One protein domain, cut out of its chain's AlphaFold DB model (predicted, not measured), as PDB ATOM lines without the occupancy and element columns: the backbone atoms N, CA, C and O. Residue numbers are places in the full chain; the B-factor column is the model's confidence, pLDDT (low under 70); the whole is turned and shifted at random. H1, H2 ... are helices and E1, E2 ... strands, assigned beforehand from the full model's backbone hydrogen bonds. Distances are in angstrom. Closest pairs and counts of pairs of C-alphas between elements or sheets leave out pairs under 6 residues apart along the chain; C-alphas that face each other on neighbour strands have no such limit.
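Overview. This is residues 10 to 119 of the 459 residues of the protein "BTB domain-containing protein" of Fusarium venenatum (UniProt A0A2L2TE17). A small three-stranded sheet, with H4 over one face and the short H2 and H3 near one end of it, makes a head from which the long helix H1 runs away as an arm. A long loop, residues 97 to 114, leads from H4 back to the arm, where H5 sits; residues 67 to 72 stick out. The printed part has 110 residues, with five named helices and three named strands that follow along the chain as H1 E1 E2 H2 H3 E3 H4 H5, a mixed class of helices and strands, with a mixed sheet ordered E2 E1 E3. It is only just loose, close to compact, with a radius of gyration of the C-alphas of 16.2 A and spans of 52 by 34 by 22 A.

Along the chain. The sheet holds E1, residues 38 to 42, 13.3 A long, E2, residues 45 to 49, 12.8 A, and E3, residues 76 to 79. H4 is residues 84 to 96, 18.3 A. H1, residues 10 to 32, spans 33.7 A from C-alpha 10 at (7.156, -19.436, -70.215). H2 is residues 51 to 54, H3 59 to 66, and H5 115 to 119, ending at C-alpha 119 (7.051, -29.157, -53.790).

Arrangement. E1 and E2 form an antiparallel hairpin; N 40 and O 47 are 2.8 A apart. E1 and E3 are parallel; N 41 and O 77 are 2.9 A apart. Two layers arise with H4 on one face, at a height over the sheet of 10.4 A, over E2 and E1 and along the strands, at 11 degrees to E1 on the local plane. With residues 24 to 31 alone, H1 touches H4, closest at C-alphas 27 and 95, 5.5 A, at a steep tilt of 41 degrees, opposite ways. H1 only grazes the sheet with residues 30 to 32, and H3 with 61 to 65. H2 only just touches H3, and H4 too, with 3 pairs of C-alphas within 8 A each; the closest C-alphas are 54 and 61, 6.3 A, and 54 and 94, 6.4 A. H5 only just touches H1, with 3 such pairs, closest at C-alphas 22 and 115, 7.1 A. Every O i to N i+4 pair is within hydrogen-bond range in H3, H4 and H5, and 16 of 19 in H1; H2 is too short for such a pair.

Size, cuts and confidence. The farthest C-alphas, of Val 10 and Lys 70, are 53.7 A apart. The printed part has no cut; the link from H4 to H5 is long. Mean pLDDT of the printed part is 86.4, with residues 10 to 12, 68 to 72 and 102 to 108 under 70.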
ATOM      1  N   VAL A  10       8.481 -18.887 -70.540       62.53
ATOM      2  CA  VAL A  10       7.156 -19.436 -70.215       62.53
ATOM      3  C   VAL A  10       7.131 -20.083 -68.825       62.53
ATOM      4  O   VAL A  10       6.215 -19.832 -68.052       62.53
ATOM      5  N   GLU A  11       8.140 -20.879 -68.473       66.69
ATOM      6  CA  GLU A  11       8.219 -21.583 -67.187       66.69
ATOM      7  C   GLU A  11       8.483 -20.619 -66.021       66.69
ATOM      8  O   GLU A  11       7.872 -20.756 -64.962       66.69
ATOM      9  N   TYR A  12       9.268 -19.557 -66.239       65.06
ATOM     10  CA  TYR A  12       9.370 -18.452 -65.278       65.06
ATOM     11  C   TYR A  12       8.006 -17.795 -64.993       65.06
ATOM     12  O   TYR A  12       7.693 -17.534 -63.832       65.06
ATOM     13  N   HIS A  13       7.175 -17.561 -66.019       72.94
ATOM     14  CA  HIS A  13       5.817 -17.034 -65.825       72.94
ATOM     15  C   HIS A  13       4.927 -18.032 -65.070       72.94
ATOM     16  O   HIS A  13       4.195 -17.631 -64.168       72.94
ATOM     17  N   LEU A  14       5.019 -19.329 -65.388       82.94
ATOM     18  CA  LEU A  14       4.295 -20.384 -64.670       82.94
ATOM     19  C   LEU A  14       4.684 -20.439 -63.185       82.94
ATOM     20  O   LEU A  14       3.804 -20.605 -62.350       82.94
ATOM     21  N   VAL A  15       5.955 -20.230 -62.827       85.75
ATOM     22  CA  VAL A  15       6.386 -20.167 -61.419       85.75
ATOM     23  C   VAL A  15       5.799 -18.955 -60.690       85.75
ATOM     24  O   VAL A  15       5.297 -19.112 -59.575       85.75
ATOM     25  N   GLU A  16       5.837 -17.756 -61.281       85.56
ATOM     26  CA  GLU A  16       5.256 -16.566 -60.635       85.56
ATOM     27  C   GLU A  16       3.722 -16.677 -60.526       85.56
ATOM     28  O   GLU A  16       3.150 -16.321 -59.491       85.56
ATOM     29  N   GLU A  17       3.056 -17.260 -61.527       88.44
ATOM     30  CA  GLU A  17       1.617 -17.542 -61.503       88.44
ATOM     31  C   GLU A  17       1.237 -18.635 -60.490       88.44
ATOM     32  O   GLU A  17       0.263 -18.459 -59.753       88.44
ATOM     33  N   LEU A  18       2.014 -19.716 -60.370       88.88
ATOM     34  CA  LEU A  18       1.796 -20.787 -59.391       88.88
ATOM     35  C   LEU A  18       1.971 -20.281 -57.955       88.88
ATOM     36  O   LEU A  18       1.126 -20.549 -57.099       88.88
ATOM     37  N   CYS A  19       3.021 -19.497 -57.690       89.06
ATOM     38  CA  CYS A  19       3.244 -18.895 -56.373       89.06
ATOM     39  C   CYS A  19       2.114 -17.918 -56.010       89.06
ATOM     40  O   CYS A  19       1.584 -17.984 -54.903       89.06
ATOM     41  N   THR A  20       1.686 -17.076 -56.959       88.94
ATOM     42  CA  THR A  20       0.554 -16.150 -56.774       88.94
ATOM     43  C   THR A  20      -0.756 -16.904 -56.522       88.94
ATOM     44  O   THR A  20      -1.506 -16.561 -55.611       88.94
ATOM     45  N   THR A  21      -1.021 -17.961 -57.294       88.06
ATOM     46  CA  THR A  21      -2.228 -18.791 -57.157       88.06
ATOM     47  C   THR A  21      -2.247 -19.510 -55.812       88.06
ATOM     48  O   THR A  21      -3.270 -19.487 -55.140       88.06
ATOM     49  N   SER A  22      -1.111 -20.050 -55.353       89.50
ATOM     50  CA  SER A  22      -0.997 -20.650 -54.019       89.50
ATOM     51  C   SER A  22      -1.347 -19.664 -52.902       89.50
ATOM     52  O   SER A  22      -2.020 -20.048 -51.950       89.50
ATOM     53  N   THR A  23      -0.924 -18.401 -53.010       89.12
ATOM     54  CA  THR A  23      -1.272 -17.357 -52.033       89.12
ATOM     55  C   THR A  23      -2.764 -17.010 -52.077       89.12
ATOM     56  O   THR A  23      -3.392 -16.875 -51.029       89.12
ATOM     57  N   LEU A  24      -3.361 -16.926 -53.272       88.62
ATOM     58  CA  LEU A  24      -4.800 -16.687 -53.435       88.62
ATOM     59  C   LEU A  24      -5.655 -17.862 -52.929       88.62
ATOM     60  O   LEU A  24      -6.695 -17.620 -52.327       88.62
ATOM     61  N   THR A  25      -5.208 -19.111 -53.091       89.38
ATOM     62  CA  THR A  25      -5.834 -20.293 -52.474       89.38
ATOM     63  C   THR A  25      -5.798 -20.216 -50.949       89.38
ATOM     64  O   THR A  25      -6.814 -20.461 -50.302       89.38
ATOM     65  N   SER A  26      -4.669 -19.816 -50.349       89.06
ATOM     66  CA  SER A  26      -4.597 -19.610 -48.896       89.06
ATOM     67  C   SER A  26      -5.604 -18.562 -48.411       89.06
ATOM     68  O   SER A  26      -6.272 -18.803 -47.409       89.06
ATOM     69  N   PHE A  27      -5.775 -17.442 -49.125       90.81
ATOM     70  CA  PHE A  27      -6.810 -16.460 -48.776       90.81
ATOM     71  C   PHE A  27      -8.236 -16.969 -49.036       90.81
ATOM     72  O   PHE A  27      -9.108 -16.735 -48.204       90.81
ATOM     73  N   TYR A  28      -8.485 -17.706 -50.122       90.06
ATOM     74  CA  TYR A  28      -9.793 -18.316 -50.390       90.06
ATOM     75  C   TYR A  28     -10.220 -19.264 -49.257       90.06
ATOM     76  O   TYR A  28     -11.354 -19.195 -48.792       90.06
ATOM     77  N   ASN A  29      -9.301 -20.077 -48.729       89.44
ATOM     78  CA  ASN A  29      -9.586 -20.986 -47.614       89.44
ATOM     79  C   ASN A  29     -10.023 -20.249 -46.329       89.44
ATOM     80  O   ASN A  29     -10.858 -20.763 -45.582       89.44
ATOM     81  N   LEU A  30      -9.544 -19.019 -46.096       92.19
ATOM     82  CA  LEU A  30      -9.958 -18.197 -44.949       92.19
ATOM     83  C   LEU A  30     -11.432 -17.740 -45.012       92.19
ATOM     84  O   LEU A  30     -11.973 -17.338 -43.979       92.19
ATOM     85  N   LEU A  31     -12.115 -17.862 -46.161       89.31
ATOM     86  CA  LEU A  31     -13.577 -17.696 -46.255       89.31
ATOM     87  C   LEU A  31     -14.340 -18.756 -45.440       89.31
ATOM     88  O   LEU A  31     -15.480 -18.518 -45.046       89.31
ATOM     89  N   GLY A  32     -13.713 -19.898 -45.125       85.69
ATOM     90  CA  GLY A  32     -14.255 -20.898 -44.198       85.69
ATOM     91  C   GLY A  32     -14.301 -20.441 -42.732       85.69
ATOM     92  O   GLY A  32     -14.880 -21.129 -41.890       85.69
ATOM     93  N   GLY A  33     -13.707 -19.289 -42.398       88.88
ATOM     94  CA  GLY A  33     -13.726 -18.733 -41.044       88.88
ATOM     95  C   GLY A  33     -12.768 -19.403 -40.056       88.88
ATOM     96  O   GLY A  33     -12.922 -19.234 -38.846       88.88
ATOM     97  N   GLU A  34     -11.787 -20.165 -40.542       90.81
ATOM     98  CA  GLU A  34     -10.602 -20.521 -39.757       90.81
ATOM     99  C   GLU A  34      -9.811 -19.241 -39.427       90.81
ATOM    100  O   GLU A  34      -9.777 -18.332 -40.244       90.81
ATOM    101  N   HIS A  35      -9.243 -19.138 -38.221       91.25
ATOM    102  CA  HIS A  35      -8.543 -17.948 -37.686       91.25
ATOM    103  C   HIS A  35      -9.333 -16.616 -37.594       91.25
ATOM    104  O   HIS A  35      -8.762 -15.601 -37.189       91.25
ATOM    105  N   SER A  36     -10.646 -16.606 -37.857       95.62
ATOM    106  CA  SER A  36     -11.488 -15.397 -37.817       95.62
ATOM    107  C   SER A  36     -11.487 -14.671 -36.460       95.62
ATOM    108  O   SER A  36     -11.748 -15.300 -35.430       95.62
ATOM    109  N   ASP A  37     -11.318 -13.343 -36.454       94.19
ATOM    110  CA  ASP A  37     -11.401 -12.496 -35.248       94.19
ATOM    111  C   ASP A  37     -12.712 -11.688 -35.129       94.19
ATOM    112  O   ASP A  37     -12.975 -11.089 -34.078       94.19
ATOM    113  N   ILE A  38     -13.545 -11.697 -36.178       95.31
ATOM    114  CA  ILE A  38     -14.824 -10.977 -36.277       95.31
ATOM    115  C   ILE A  38     -15.945 -11.845 -36.884       95.31
ATOM    116  O   ILE A  38     -15.697 -12.754 -37.678       95.31
ATOM    117  N   SER A  39     -17.191 -11.497 -36.558       96.00
ATOM    118  CA  SER A  39     -18.419 -11.959 -37.217       96.00
ATOM    119  C   SER A  39     -19.131 -10.803 -37.929       96.00
ATOM    120  O   SER A  39     -19.171  -9.678 -37.422       96.00
ATOM    121  N   ILE A  40     -19.789 -11.094 -39.049       96.69
ATOM    122  CA  ILE A  40     -20.727 -10.196 -39.728       96.69
ATOM    123  C   ILE A  40     -22.054 -10.941 -39.898       96.69
ATOM    124  O   ILE A  40     -22.094 -12.005 -40.507       96.69
ATOM    125  N   VAL A  41     -23.139 -10.403 -39.344       96.44
ATOM    126  CA  VAL A  41     -24.496 -10.945 -39.537       96.44
ATOM    127  C   VAL A  41     -25.108 -10.273 -40.756       96.44
ATOM    128  O   VAL A  41     -25.113  -9.048 -40.817       96.44
ATOM    129  N   CYS A  42     -25.639 -11.046 -41.697       95.81
ATOM    130  CA  CYS A  42     -26.369 -10.551 -42.859       95.81
ATOM    131  C   CYS A  42     -27.699 -11.306 -42.940       95.81
ATOM    132  O   CYS A  42     -27.729 -12.483 -43.297       95.81
ATOM    133  N   GLY A  43     -28.790 -10.644 -42.548       90.12
ATOM    134  CA  GLY A  43     -30.093 -11.294 -42.399       90.12
ATOM    135  C   GLY A  43     -30.074 -12.392 -41.328       90.12
ATOM    136  O   GLY A  43     -29.816 -12.125 -40.157       90.12
ATOM    137  N   ASP A  44     -30.367 -13.619 -41.743       90.25
ATOM    138  CA  ASP A  44     -30.364 -14.850 -40.947       90.25
ATOM    139  C   ASP A  44     -29.001 -15.577 -40.915       90.25
ATOM    140  O   ASP A  44     -28.809 -16.486 -40.108       90.25
ATOM    141  N   HIS A  45     -28.039 -15.160 -41.744       93.62
ATOM    142  CA  HIS A  45     -26.721 -15.789 -41.867       93.62
ATOM    143  C   HIS A  45     -25.639 -15.047 -41.060       93.62
ATOM    144  O   HIS A  45     -25.599 -13.816 -41.021       93.62
ATOM    145  N   GLU A  46     -24.705 -15.788 -40.452       96.00
ATOM    146  CA  GLU A  46     -23.529 -15.235 -39.764       96.00
ATOM    147  C   GLU A  46     -22.228 -15.680 -40.439       96.00
ATOM    148  O   GLU A  46     -21.852 -16.852 -40.411       96.00
ATOM    149  N   PHE A  47     -21.518 -14.712 -41.013       96.62
ATOM    150  CA  PHE A  47     -20.249 -14.896 -41.699       96.62
ATOM    151  C   PHE A  47     -19.087 -14.622 -40.742       96.62
ATOM    152  O   PHE A  47     -18.972 -13.532 -40.177       96.62
ATOM    153  N   LYS A  48     -18.193 -15.596 -40.581       96.94
ATOM    154  CA  LYS A  48     -16.902 -15.404 -39.910       96.94
ATOM    155  C   LYS A  48     -15.930 -14.698 -40.852       96.94
ATOM    156  O   LYS A  48     -15.876 -15.032 -42.033       96.94
ATOM    157  N   ALA A  49     -15.151 -13.746 -40.347       96.50
ATOM    158  CA  ALA A  49     -14.222 -12.979 -41.170       96.50
ATOM    159  C   ALA A  49     -12.960 -12.524 -40.416       96.50
ATOM    160  O   ALA A  49     -12.819 -12.703 -39.205       96.50
ATOM    161  N   HIS A  50     -12.043 -11.914 -41.167       95.50
ATOM    162  CA  HIS A  50     -10.767 -11.392 -40.700       95.50
ATOM    163  C   HIS A  50     -10.753  -9.872 -40.817       95.50
ATOM    164  O   HIS A  50     -10.796  -9.318 -41.920       95.50
ATOM    165  N   ARG A  51     -10.637  -9.180 -39.684       93.56
ATOM    166  CA  ARG A  51     -10.661  -7.714 -39.598       93.56
ATOM    167  C   ARG A  51      -9.570  -7.076 -40.456       93.56
ATOM    168  O   ARG A  51      -9.833  -6.100 -41.148       93.56
ATOM    169  N   ALA A  52      -8.386  -7.690 -40.487       93.31
ATOM    170  CA  ALA A  52      -7.249  -7.263 -41.304       93.31
ATOM    171  C   ALA A  52      -7.497  -7.334 -42.826       93.31
ATOM    172  O   ALA A  52      -6.864  -6.587 -43.567       93.31
ATOM    173  N   ILE A  53      -8.411  -8.192 -43.295       94.88
ATOM    174  CA  ILE A  53      -8.735  -8.351 -44.724       94.88
ATOM    175  C   ILE A  53      -9.904  -7.440 -45.117       94.88
ATOM    176  O   ILE A  53      -9.842  -6.781 -46.153       94.88
ATOM    177  N   VAL A  54     -10.954  -7.350 -44.289       95.31
ATOM    178  CA  VAL A  54     -12.146  -6.553 -44.641       95.31
ATOM    179  C   VAL A  54     -11.955  -5.047 -44.429       95.31
ATOM    180  O   VAL A  54     -12.414  -4.261 -45.252       95.31
ATOM    181  N   CYS A  55     -11.241  -4.621 -43.379       94.25
ATOM    182  CA  CYS A  55     -11.063  -3.191 -43.075       94.25
ATOM    183  C   CYS A  55     -10.077  -2.511 -44.037       94.25
ATOM    184  O   CYS A  55     -10.271  -1.363 -44.420       94.25
ATOM    185  N   THR A  56      -9.053  -3.233 -44.503       93.88
ATOM    186  CA  THR A  56      -8.058  -2.709 -45.460       93.88
ATOM    187  C   THR A  56      -8.622  -2.467 -46.864       93.88
ATOM    188  O   THR A  56      -7.974  -1.804 -47.672       93.88
ATOM    189  N   GLN A  57      -9.827  -2.969 -47.157       94.75
ATOM    190  CA  GLN A  57     -10.481  -2.869 -48.467       94.75
ATOM    191  C   GLN A  57     -11.836  -2.147 -48.439       94.75
ATOM    192  O   GLN A  57     -12.365  -1.802 -49.496       94.75
ATOM    193  N   SER A  58     -12.393  -1.903 -47.251       95.94
ATOM    194  CA  SER A  58     -13.657  -1.198 -47.051       95.94
ATOM    195  C   SER A  58     -13.534  -0.213 -45.895       95.94
ATOM    196  O   SER A  58     -13.458  -0.598 -44.727       95.94
ATOM    197  N   LEU A  59     -13.614   1.078 -46.228       91.44
ATOM    198  CA  LEU A  59     -13.679   2.158 -45.240       91.44
ATOM    199  C   LEU A  59     -14.908   2.026 -44.322       91.44
ATOM    200  O   LEU A  59     -14.869   2.451 -43.171       91.44
ATOM    201  N   TRP A  60     -15.994   1.417 -44.815       93.81
ATOM    202  CA  TRP A  60     -17.179   1.133 -44.006       93.81
ATOM    203  C   TRP A  60     -16.857   0.123 -42.900       93.81
ATOM    204  O   TRP A  60     -17.141   0.390 -41.733       93.81
ATOM    205  N   PHE A  61     -16.212  -1.003 -43.235       94.56
ATOM    206  CA  PHE A  61     -15.835  -2.007 -42.237       94.56
ATOM    207  C   PHE A  61     -14.745  -1.509 -41.286       94.56
ATOM    208  O   PHE A  61     -14.840  -1.783 -40.092       94.56
ATOM    209  N   ASP A  62     -13.774  -0.725 -41.764       92.12
ATOM    210  CA  ASP A  62     -12.768  -0.104 -40.893       92.12
ATOM    211  C   ASP A  62     -13.416   0.768 -39.807       92.12
ATOM    212  O   ASP A  62     -13.211   0.539 -38.613       92.12
ATOM    213  N   VAL A  63     -14.307   1.690 -40.190       91.19
ATOM    214  CA  VAL A  63     -15.052   2.524 -39.233       91.19
ATOM    215  C   VAL A  63     -15.948   1.675 -38.322       91.19
ATOM    216  O   VAL A  63     -15.955   1.883 -37.107       91.19
ATOM    217  N   ALA A  64     -16.668   0.690 -38.872       91.00
ATOM    218  CA  ALA A  64     -17.589  -0.164 -38.116       91.00
ATOM    219  C   ALA A  64     -16.894  -1.077 -37.086       91.00
ATOM    220  O   ALA A  64     -17.517  -1.453 -36.092       91.00
ATOM    221  N   PHE A  65     -15.617  -1.421 -37.292       89.56
ATOM    222  CA  PHE A  65     -14.844  -2.257 -36.371       89.56
ATOM    223  C   PHE A  65     -13.885  -1.480 -35.446       89.56
ATOM    224  O   PHE A  65     -13.455  -2.034 -34.427       89.56
ATOM    225  N   THR A  66     -13.566  -0.212 -35.744       82.38
ATOM    226  CA  THR A  66     -12.644   0.627 -34.942       82.38
ATOM    227  C   THR A  66     -13.335   1.672 -34.058       82.38
ATOM    228  O   THR A  66     -12.784   2.051 -33.019       82.38
ATOM    229  N   ALA A  67     -14.535   2.144 -34.411       76.06
ATOM    230  CA  ALA A  67     -15.229   3.185 -33.654       76.06
ATOM    231  C   ALA A  67     -16.113   2.610 -32.518       76.06
ATOM    232  O   ALA A  67     -16.847   1.653 -32.751       76.06
ATOM    233  N   PRO A  68     -16.148   3.206 -31.305       64.94
ATOM    234  CA  PRO A  68     -15.357   4.335 -30.819       64.94
ATOM    235  C   PRO A  68     -14.071   3.891 -30.093       64.94
ATOM    236  O   PRO A  68     -14.088   3.005 -29.236       64.94
ATOM    237  N   ALA A  69     -12.975   4.611 -30.338       58.38
ATOM    238  CA  ALA A  69     -11.600   4.282 -29.933       58.38
ATOM    239  C   ALA A  69     -11.275   4.320 -28.412       58.38
ATOM    240  O   ALA A  69     -10.137   4.582 -28.036       58.38
ATOM    241  N   LYS A  70     -12.249   4.123 -27.506       58.97
ATOM    242  CA  LYS A  70     -12.079   4.375 -26.058       58.97
ATOM    243  C   LYS A  70     -12.315   3.215 -25.085       58.97
ATOM    244  O   LYS A  70     -12.102   3.457 -23.896       58.97
ATOM    245  N   LYS A  71     -12.708   1.994 -25.507       57.22
ATOM    246  CA  LYS A  71     -12.618   0.807 -24.604       57.22
ATOM    247  C   LYS A  71     -12.799  -0.621 -25.150       57.22
ATOM    248  O   LYS A  71     -12.562  -1.543 -24.375       57.22
ATOM    249  N   ARG A  72     -13.229  -0.871 -26.397       68.44
ATOM    250  CA  ARG A  72     -13.467  -2.258 -26.863       68.44
ATOM    251  C   ARG A  72     -13.382  -2.406 -28.383       68.44
ATOM    252  O   ARG A  72     -14.064  -1.675 -29.088       68.44
ATOM    253  N   ILE A  73     -12.626  -3.401 -28.858       72.12
ATOM    254  CA  ILE A  73     -12.670  -3.863 -30.256       72.12
ATOM    255  C   ILE A  73     -14.067  -4.433 -30.528       72.12
ATOM    256  O   ILE A  73     -14.520  -5.326 -29.806       72.12
ATOM    257  N   ILE A  74     -14.748  -3.939 -31.560       83.06
ATOM    258  CA  ILE A  74     -16.002  -4.541 -32.018       83.06
ATOM    259  C   ILE A  74     -15.661  -5.855 -32.726       83.06
ATOM    260  O   ILE A  74     -14.788  -5.898 -33.586       83.06
ATOM    261  N   ARG A  75     -16.338  -6.944 -32.338       90.38
ATOM    262  CA  ARG A  75     -16.175  -8.277 -32.947       90.38
ATOM    263  C   ARG A  75     -17.403  -8.773 -33.708       90.38
ATOM    264  O   ARG A  75     -17.363  -9.862 -34.261       90.38
ATOM    265  N   LYS A  76     -18.500  -8.012 -33.712       93.56
ATOM    266  CA  LYS A  76     -19.739  -8.387 -34.397       93.56
ATOM    267  C   LYS A  76     -20.447  -7.147 -34.927       93.56
ATOM    268  O   LYS A  76     -20.676  -6.215 -34.161       93.56
ATOM    269  N   VAL A  77     -20.762  -7.157 -36.219       94.00
ATOM    270  CA  VAL A  77     -21.479  -6.091 -36.938       94.00
ATOM    271  C   VAL A  77     -22.672  -6.709 -37.676       94.00
ATOM    272  O   VAL A  77     -22.655  -7.895 -38.000       94.00
ATOM    273  N   GLU A  78     -23.720  -5.920 -37.897       94.69
ATOM    274  CA  GLU A  78     -24.969  -6.333 -38.544       94.69
ATOM    275  C   GLU A  78     -25.154  -5.561 -39.862       94.69
ATOM    276  O   GLU A  78     -25.121  -4.330 -39.875       94.69
ATOM    277  N   VAL A  79     -25.349  -6.295 -40.955       93.44
ATOM    278  CA  VAL A  79     -25.626  -5.827 -42.319       93.44
ATOM    279  C   VAL A  79     -27.117  -6.038 -42.602       93.44
ATOM    280  O   VAL A  79     -27.672  -7.098 -42.304       93.44
ATOM    281  N   LYS A  80     -27.791  -5.015 -43.145       90.94
ATOM    282  CA  LYS A  80     -29.261  -4.968 -43.287       90.94
ATOM    283  C   LYS A  80     -29.680  -4.703 -44.722       90.94
ATOM    284  O   LYS A  80     -29.072  -3.886 -45.394       90.94
ATOM    285  N   GLY A  81     -30.753  -5.364 -45.159       86.56
ATOM    286  CA  GLY A  81     -31.319  -5.188 -46.503       86.56
ATOM    287  C   GLY A  81     -30.525  -5.846 -47.636       86.56
ATOM    288  O   GLY A  81     -30.931  -5.730 -48.787       86.56
ATOM    289  N   VAL A  82     -29.435  -6.552 -47.320       90.81
ATOM    290  CA  VAL A  82     -28.579  -7.259 -48.281       90.81
ATOM    291  C   VAL A  82     -28.930  -8.747 -48.286       90.81
ATOM    292  O   VAL A  82     -29.179  -9.334 -47.231       90.81
ATOM    293  N   ASP A  83     -28.945  -9.354 -49.470       91.06
ATOM    294  CA  ASP A  83     -29.111 -10.798 -49.631       91.06
ATOM    295  C   ASP A  83     -27.848 -11.566 -49.166       91.06
ATOM    296  O   ASP A  83     -26.736 -11.177 -49.542       91.06
ATOM    297  N   PRO A  84     -27.967 -12.656 -48.379       94.06
ATOM    298  CA  PRO A  84     -26.813 -13.423 -47.904       94.06
ATOM    299  C   PRO A  84     -25.944 -14.031 -49.016       94.06
ATOM    300  O   PRO A  84     -24.726 -14.099 -48.859       94.06
ATOM    301  N   GLY A  85     -26.534 -14.444 -50.142       92.00
ATOM    302  CA  GLY A  85     -25.808 -14.977 -51.297       92.00
ATOM    303  C   GLY A  85     -25.005 -13.892 -52.014       92.00
ATOM    304  O   GLY A  85     -23.821 -14.086 -52.297       92.00
ATOM    305  N   VAL A  86     -25.596 -12.710 -52.220       92.62
ATOM    306  CA  VAL A  86     -24.871 -11.523 -52.716       92.62
ATOM    307  C   VAL A  86     -23.745 -11.139 -51.749       92.62
ATOM    308  O   VAL A  86     -22.613 -10.911 -52.179       92.62
ATOM    309  N   PHE A  87     -24.007 -11.130 -50.438       95.50
ATOM    310  CA  PHE A  87     -22.992 -10.810 -49.432       95.50
ATOM    311  C   PHE A  87     -21.851 -11.843 -49.388       95.50
ATOM    312  O   PHE A  87     -20.689 -11.473 -49.210       95.50
ATOM    313  N   GLN A  88     -22.133 -13.122 -49.648       94.81
ATOM    314  CA  GLN A  88     -21.104 -14.151 -49.809       94.81
ATOM    315  C   GLN A  88     -20.173 -13.847 -50.995       94.81
ATOM    316  O   GLN A  88     -18.957 -13.932 -50.836       94.81
ATOM    317  N   ARG A  89     -20.705 -13.439 -52.159       94.88
ATOM    318  CA  ARG A  89     -19.883 -13.050 -53.329       94.88
ATOM    319  C   ARG A  89     -19.118 -11.736 -53.096       94.88
ATOM    320  O   ARG A  89     -18.011 -11.563 -53.601       94.88
ATOM    321  N   PHE A  90     -19.661 -10.826 -52.285       96.25
ATOM    322  CA  PHE A  90     -18.952  -9.627 -51.824       96.25
ATOM    323  C   PHE A  90     -17.748  -9.991 -50.938       96.25
ATOM    324  O   PHE A  90     -16.653  -9.474 -51.152       96.25
ATOM    325  N   LEU A  91     -17.917 -10.916 -49.983       96.06
ATOM    326  CA  LEU A  91     -16.804 -11.428 -49.177       96.06
ATOM    327  C   LEU A  91     -15.787 -12.191 -50.034       96.06
ATOM    328  O   LEU A  91     -14.594 -11.955 -49.888       96.06
ATOM    329  N   GLU A  92     -16.225 -13.040 -50.964       94.62
ATOM    330  CA  GLU A  92     -15.348 -13.758 -51.905       94.62
ATOM    331  C   GLU A  92     -14.395 -12.802 -52.648       94.62
ATOM    332  O   GLU A  92     -13.187 -13.061 -52.731       94.62
ATOM    333  N   PHE A  93     -14.906 -11.641 -53.080       95.62
ATOM    334  CA  PHE A  93     -14.092 -10.577 -53.663       95.62
ATOM    335  C   PHE A  93     -13.045 -10.025 -52.689       95.62
ATOM    336  O   PHE A  93     -11.889  -9.880 -53.083       95.62
ATOM    337  N   LEU A  94     -13.400  -9.758 -51.428       95.69
ATOM    338  CA  LEU A  94     -12.443  -9.235 -50.442       95.69
ATOM    339  C   LEU A  94     -11.296 -10.213 -50.128       95.69
ATOM    340  O   LEU A  94     -10.234  -9.772 -49.702       95.69
ATOM    341  N   TYR A  95     -11.461 -11.521 -50.337       94.12
ATOM    342  CA  TYR A  95     -10.379 -12.488 -50.104       94.12
ATOM    343  C   TYR A  95      -9.597 -12.853 -51.375       94.12
ATOM    344  O   TYR A  95      -8.456 -13.294 -51.271       94.12
ATOM    345  N   THR A  96     -10.162 -12.670 -52.575       91.12
ATOM    346  CA  THR A  96      -9.545 -13.172 -53.825       91.12
ATOM    347  C   THR A  96      -9.381 -12.143 -54.948       91.12
ATOM    348  O   THR A  96      -8.753 -12.442 -55.964       91.12
ATOM    349  N   GLY A  97      -9.956 -10.944 -54.813       91.81
ATOM    350  CA  GLY A  97     -10.050  -9.949 -55.888       91.81
ATOM    351  C   GLY A  97     -11.026 -10.326 -57.013       91.81
ATOM    352  O   GLY A  97     -11.044  -9.678 -58.058       91.81
ATOM    353  N   THR A  98     -11.831 -11.379 -56.835       92.06
ATOM    354  CA  THR A  98     -12.810 -11.873 -57.811       92.06
ATOM    355  C   THR A  98     -14.021 -12.485 -57.103       92.06
ATOM    356  O   THR A  98     -13.967 -12.787 -55.922       92.06
ATOM    357  N   TYR A  99     -15.127 -12.679 -57.816       91.94
ATOM    358  CA  TYR A  99     -16.273 -13.443 -57.315       91.94
ATOM    359  C   TYR A  99     -16.725 -14.495 -58.332       91.94
ATOM    360  O   TYR A  99     -16.420 -14.387 -59.526       91.94
ATOM    361  N   THR A 100     -17.454 -15.510 -57.892       87.88
ATOM    362  CA  THR A 100     -18.105 -16.502 -58.754       87.88
ATOM    363  C   THR A 100     -19.510 -16.057 -59.139       87.88
ATOM    364  O   THR A 100     -20.223 -15.406 -58.374       87.88
ATOM    365  N   ILE A 101     -19.938 -16.442 -60.337       83.62
ATOM    366  CA  ILE A 101     -21.321 -16.331 -60.806       83.62
ATOM    367  C   ILE A 101     -21.801 -17.754 -61.093       83.62
ATOM    368  O   ILE A 101     -21.030 -18.595 -61.554       83.62
ATOM    369  N   GLU A 102     -23.061 -18.051 -60.794       68.38
ATOM    370  CA  GLU A 102     -23.597 -19.400 -60.983       68.38
ATOM    371  C   GLU A 102     -23.638 -19.770 -62.469       68.38
ATOM    372  O   GLU A 102     -24.118 -19.008 -63.307       68.38
ATOM    373  N   GLY A 103     -23.067 -20.933 -62.794       59.34
ATOM    374  CA  GLY A 103     -22.844 -21.380 -64.170       59.34
ATOM    375  C   GLY A 103     -21.534 -20.903 -64.819       59.34
ATOM    376  O   GLY A 103     -21.180 -21.434 -65.870       59.34
ATOM    377  N   GLU A 104     -20.775 -19.973 -64.221       63.78
ATOM    378  CA  GLU A 104     -19.407 -19.678 -64.676       63.78
ATOM    379  C   GLU A 104     -18.405 -20.688 -64.094       63.78
ATOM    380  O   GLU A 104     -18.408 -20.980 -62.898       63.78
ATOM    381  N   THR A 105     -17.484 -21.186 -64.925       53.31
ATOM    382  CA  THR A 105     -16.281 -21.862 -64.425       53.31
ATOM    383  C   THR A 105     -15.320 -20.824 -63.826       53.31
ATOM    384  O   THR A 105     -15.069 -19.794 -64.460       53.31
ATOM    385  N   PRO A 106     -14.746 -21.058 -62.627       59.12
ATOM    386  CA  PRO A 106     -13.774 -20.142 -62.041       59.12
ATOM    387  C   PRO A 106     -12.591 -19.870 -62.981       59.12
ATOM    388  O   PRO A 106     -11.979 -20.794 -63.511       59.12
ATOM    389  N   GLN A 107     -12.237 -18.592 -63.162       58.00
ATOM    390  CA  GLN A 107     -11.085 -18.168 -63.981       58.00
ATOM    391  C   GLN A 107      -9.748 -18.740 -63.482       58.00
ATOM    392  O   GLN A 107      -8.810 -18.876 -64.263       58.00
ATOM    393  N   ARG A 108      -9.671 -19.064 -62.188       67.44
ATOM    394  CA  ARG A 108      -8.594 -19.822 -61.552       67.44
ATOM    395  C   ARG A 108      -9.223 -20.826 -60.599       67.44
ATOM    396  O   ARG A 108     -10.150 -20.477 -59.871       67.44
ATOM    397  N   ASP A 109      -8.690 -22.040 -60.577       73.69
ATOM    398  CA  ASP A 109      -8.965 -22.982 -59.499       73.69
ATOM    399  C   ASP A 109      -8.194 -22.541 -58.248       73.69
ATOM    400  O   ASP A 109      -6.988 -22.783 -58.125       73.69
ATOM    401  N   LEU A 110      -8.922 -21.862 -57.359       79.19
ATOM    402  CA  LEU A 110      -8.467 -21.452 -56.034       79.19
ATOM    403  C   LEU A 110      -8.820 -22.472 -54.940       79.19
ATOM    404  O   LEU A 110      -8.388 -22.276 -53.808       79.19
ATOM    405  N   THR A 111      -9.576 -23.536 -55.242       76.81
ATOM    406  CA  THR A 111     -10.027 -24.514 -54.235       76.81
ATOM    407  C   THR A 111      -8.992 -25.621 -54.017       76.81
ATOM    408  O   THR A 111      -8.841 -26.111 -52.897       76.81
ATOM    409  N   THR A 112      -8.227 -25.984 -55.051       82.31
ATOM    410  CA  THR A 112      -7.139 -26.968 -54.944       82.31
ATOM    411  C   THR A 112      -5.867 -26.354 -54.354       82.31
ATOM    412  O   THR A 112      -5.303 -25.401 -54.895       82.31
ATOM    413  N   SER A 113      -5.349 -26.956 -53.275       83.94
ATOM    414  CA  SER A 113      -4.058 -26.580 -52.682       83.94
ATOM    415  C   SER A 113      -2.881 -26.824 -53.633       83.94
ATOM    416  O   SER A 113      -2.712 -27.919 -54.169       83.94
ATOM    417  N   ARG A 114      -2.024 -25.808 -53.791       85.62
ATOM    418  CA  ARG A 114      -0.862 -25.813 -54.702       85.62
ATOM    419  C   ARG A 114       0.448 -26.277 -54.059       85.62
ATOM    420  O   ARG A 114       1.450 -26.406 -54.758       85.62
ATOM    421  N   THR A 115       0.464 -26.565 -52.755       85.12
ATOM    422  CA  THR A 115       1.699 -26.903 -52.022       85.12
ATOM    423  C   THR A 115       2.424 -28.113 -52.617       85.12
ATOM    424  O   THR A 115       3.627 -28.040 -52.850       85.12
ATOM    425  N   GLY A 116       1.704 -29.191 -52.953       84.94
ATOM    426  CA  GLY A 116       2.305 -30.401 -53.535       84.94
ATOM    427  C   GLY A 116       2.878 -30.205 -54.947       84.94
ATOM    428  O   GLY A 116       3.884 -30.821 -55.293       84.94
ATOM    429  N   GLU A 117       2.280 -29.310 -55.739       88.00
ATOM    430  CA  GLU A 117       2.750 -28.919 -57.078       88.00
ATOM    431  C   GLU A 117       4.060 -28.117 -56.969       88.00
ATOM    432  O   GLU A 117       5.066 -28.459 -57.594       88.00
ATOM    433  N   ILE A 118       4.088 -27.131 -56.064       87.31
ATOM    434  CA  ILE A 118       5.278 -26.340 -55.717       87.31
ATOM    435  C   ILE A 118       6.402 -27.230 -55.166       87.31
ATOM    436  O   ILE A 118       7.562 -27.071 -55.547       87.31
ATOM    437  N   GLU A 119       6.082 -28.186 -54.293       87.12
ATOM    438  CA  GLU A 119       7.051 -29.157 -53.790       87.12
ATOM    439  C   GLU A 119       7.601 -30.087 -54.877       87.12
ATOM    440  O   GLU A 119       8.783 -30.429 -54.816       87.12
TER     441      GLU A 119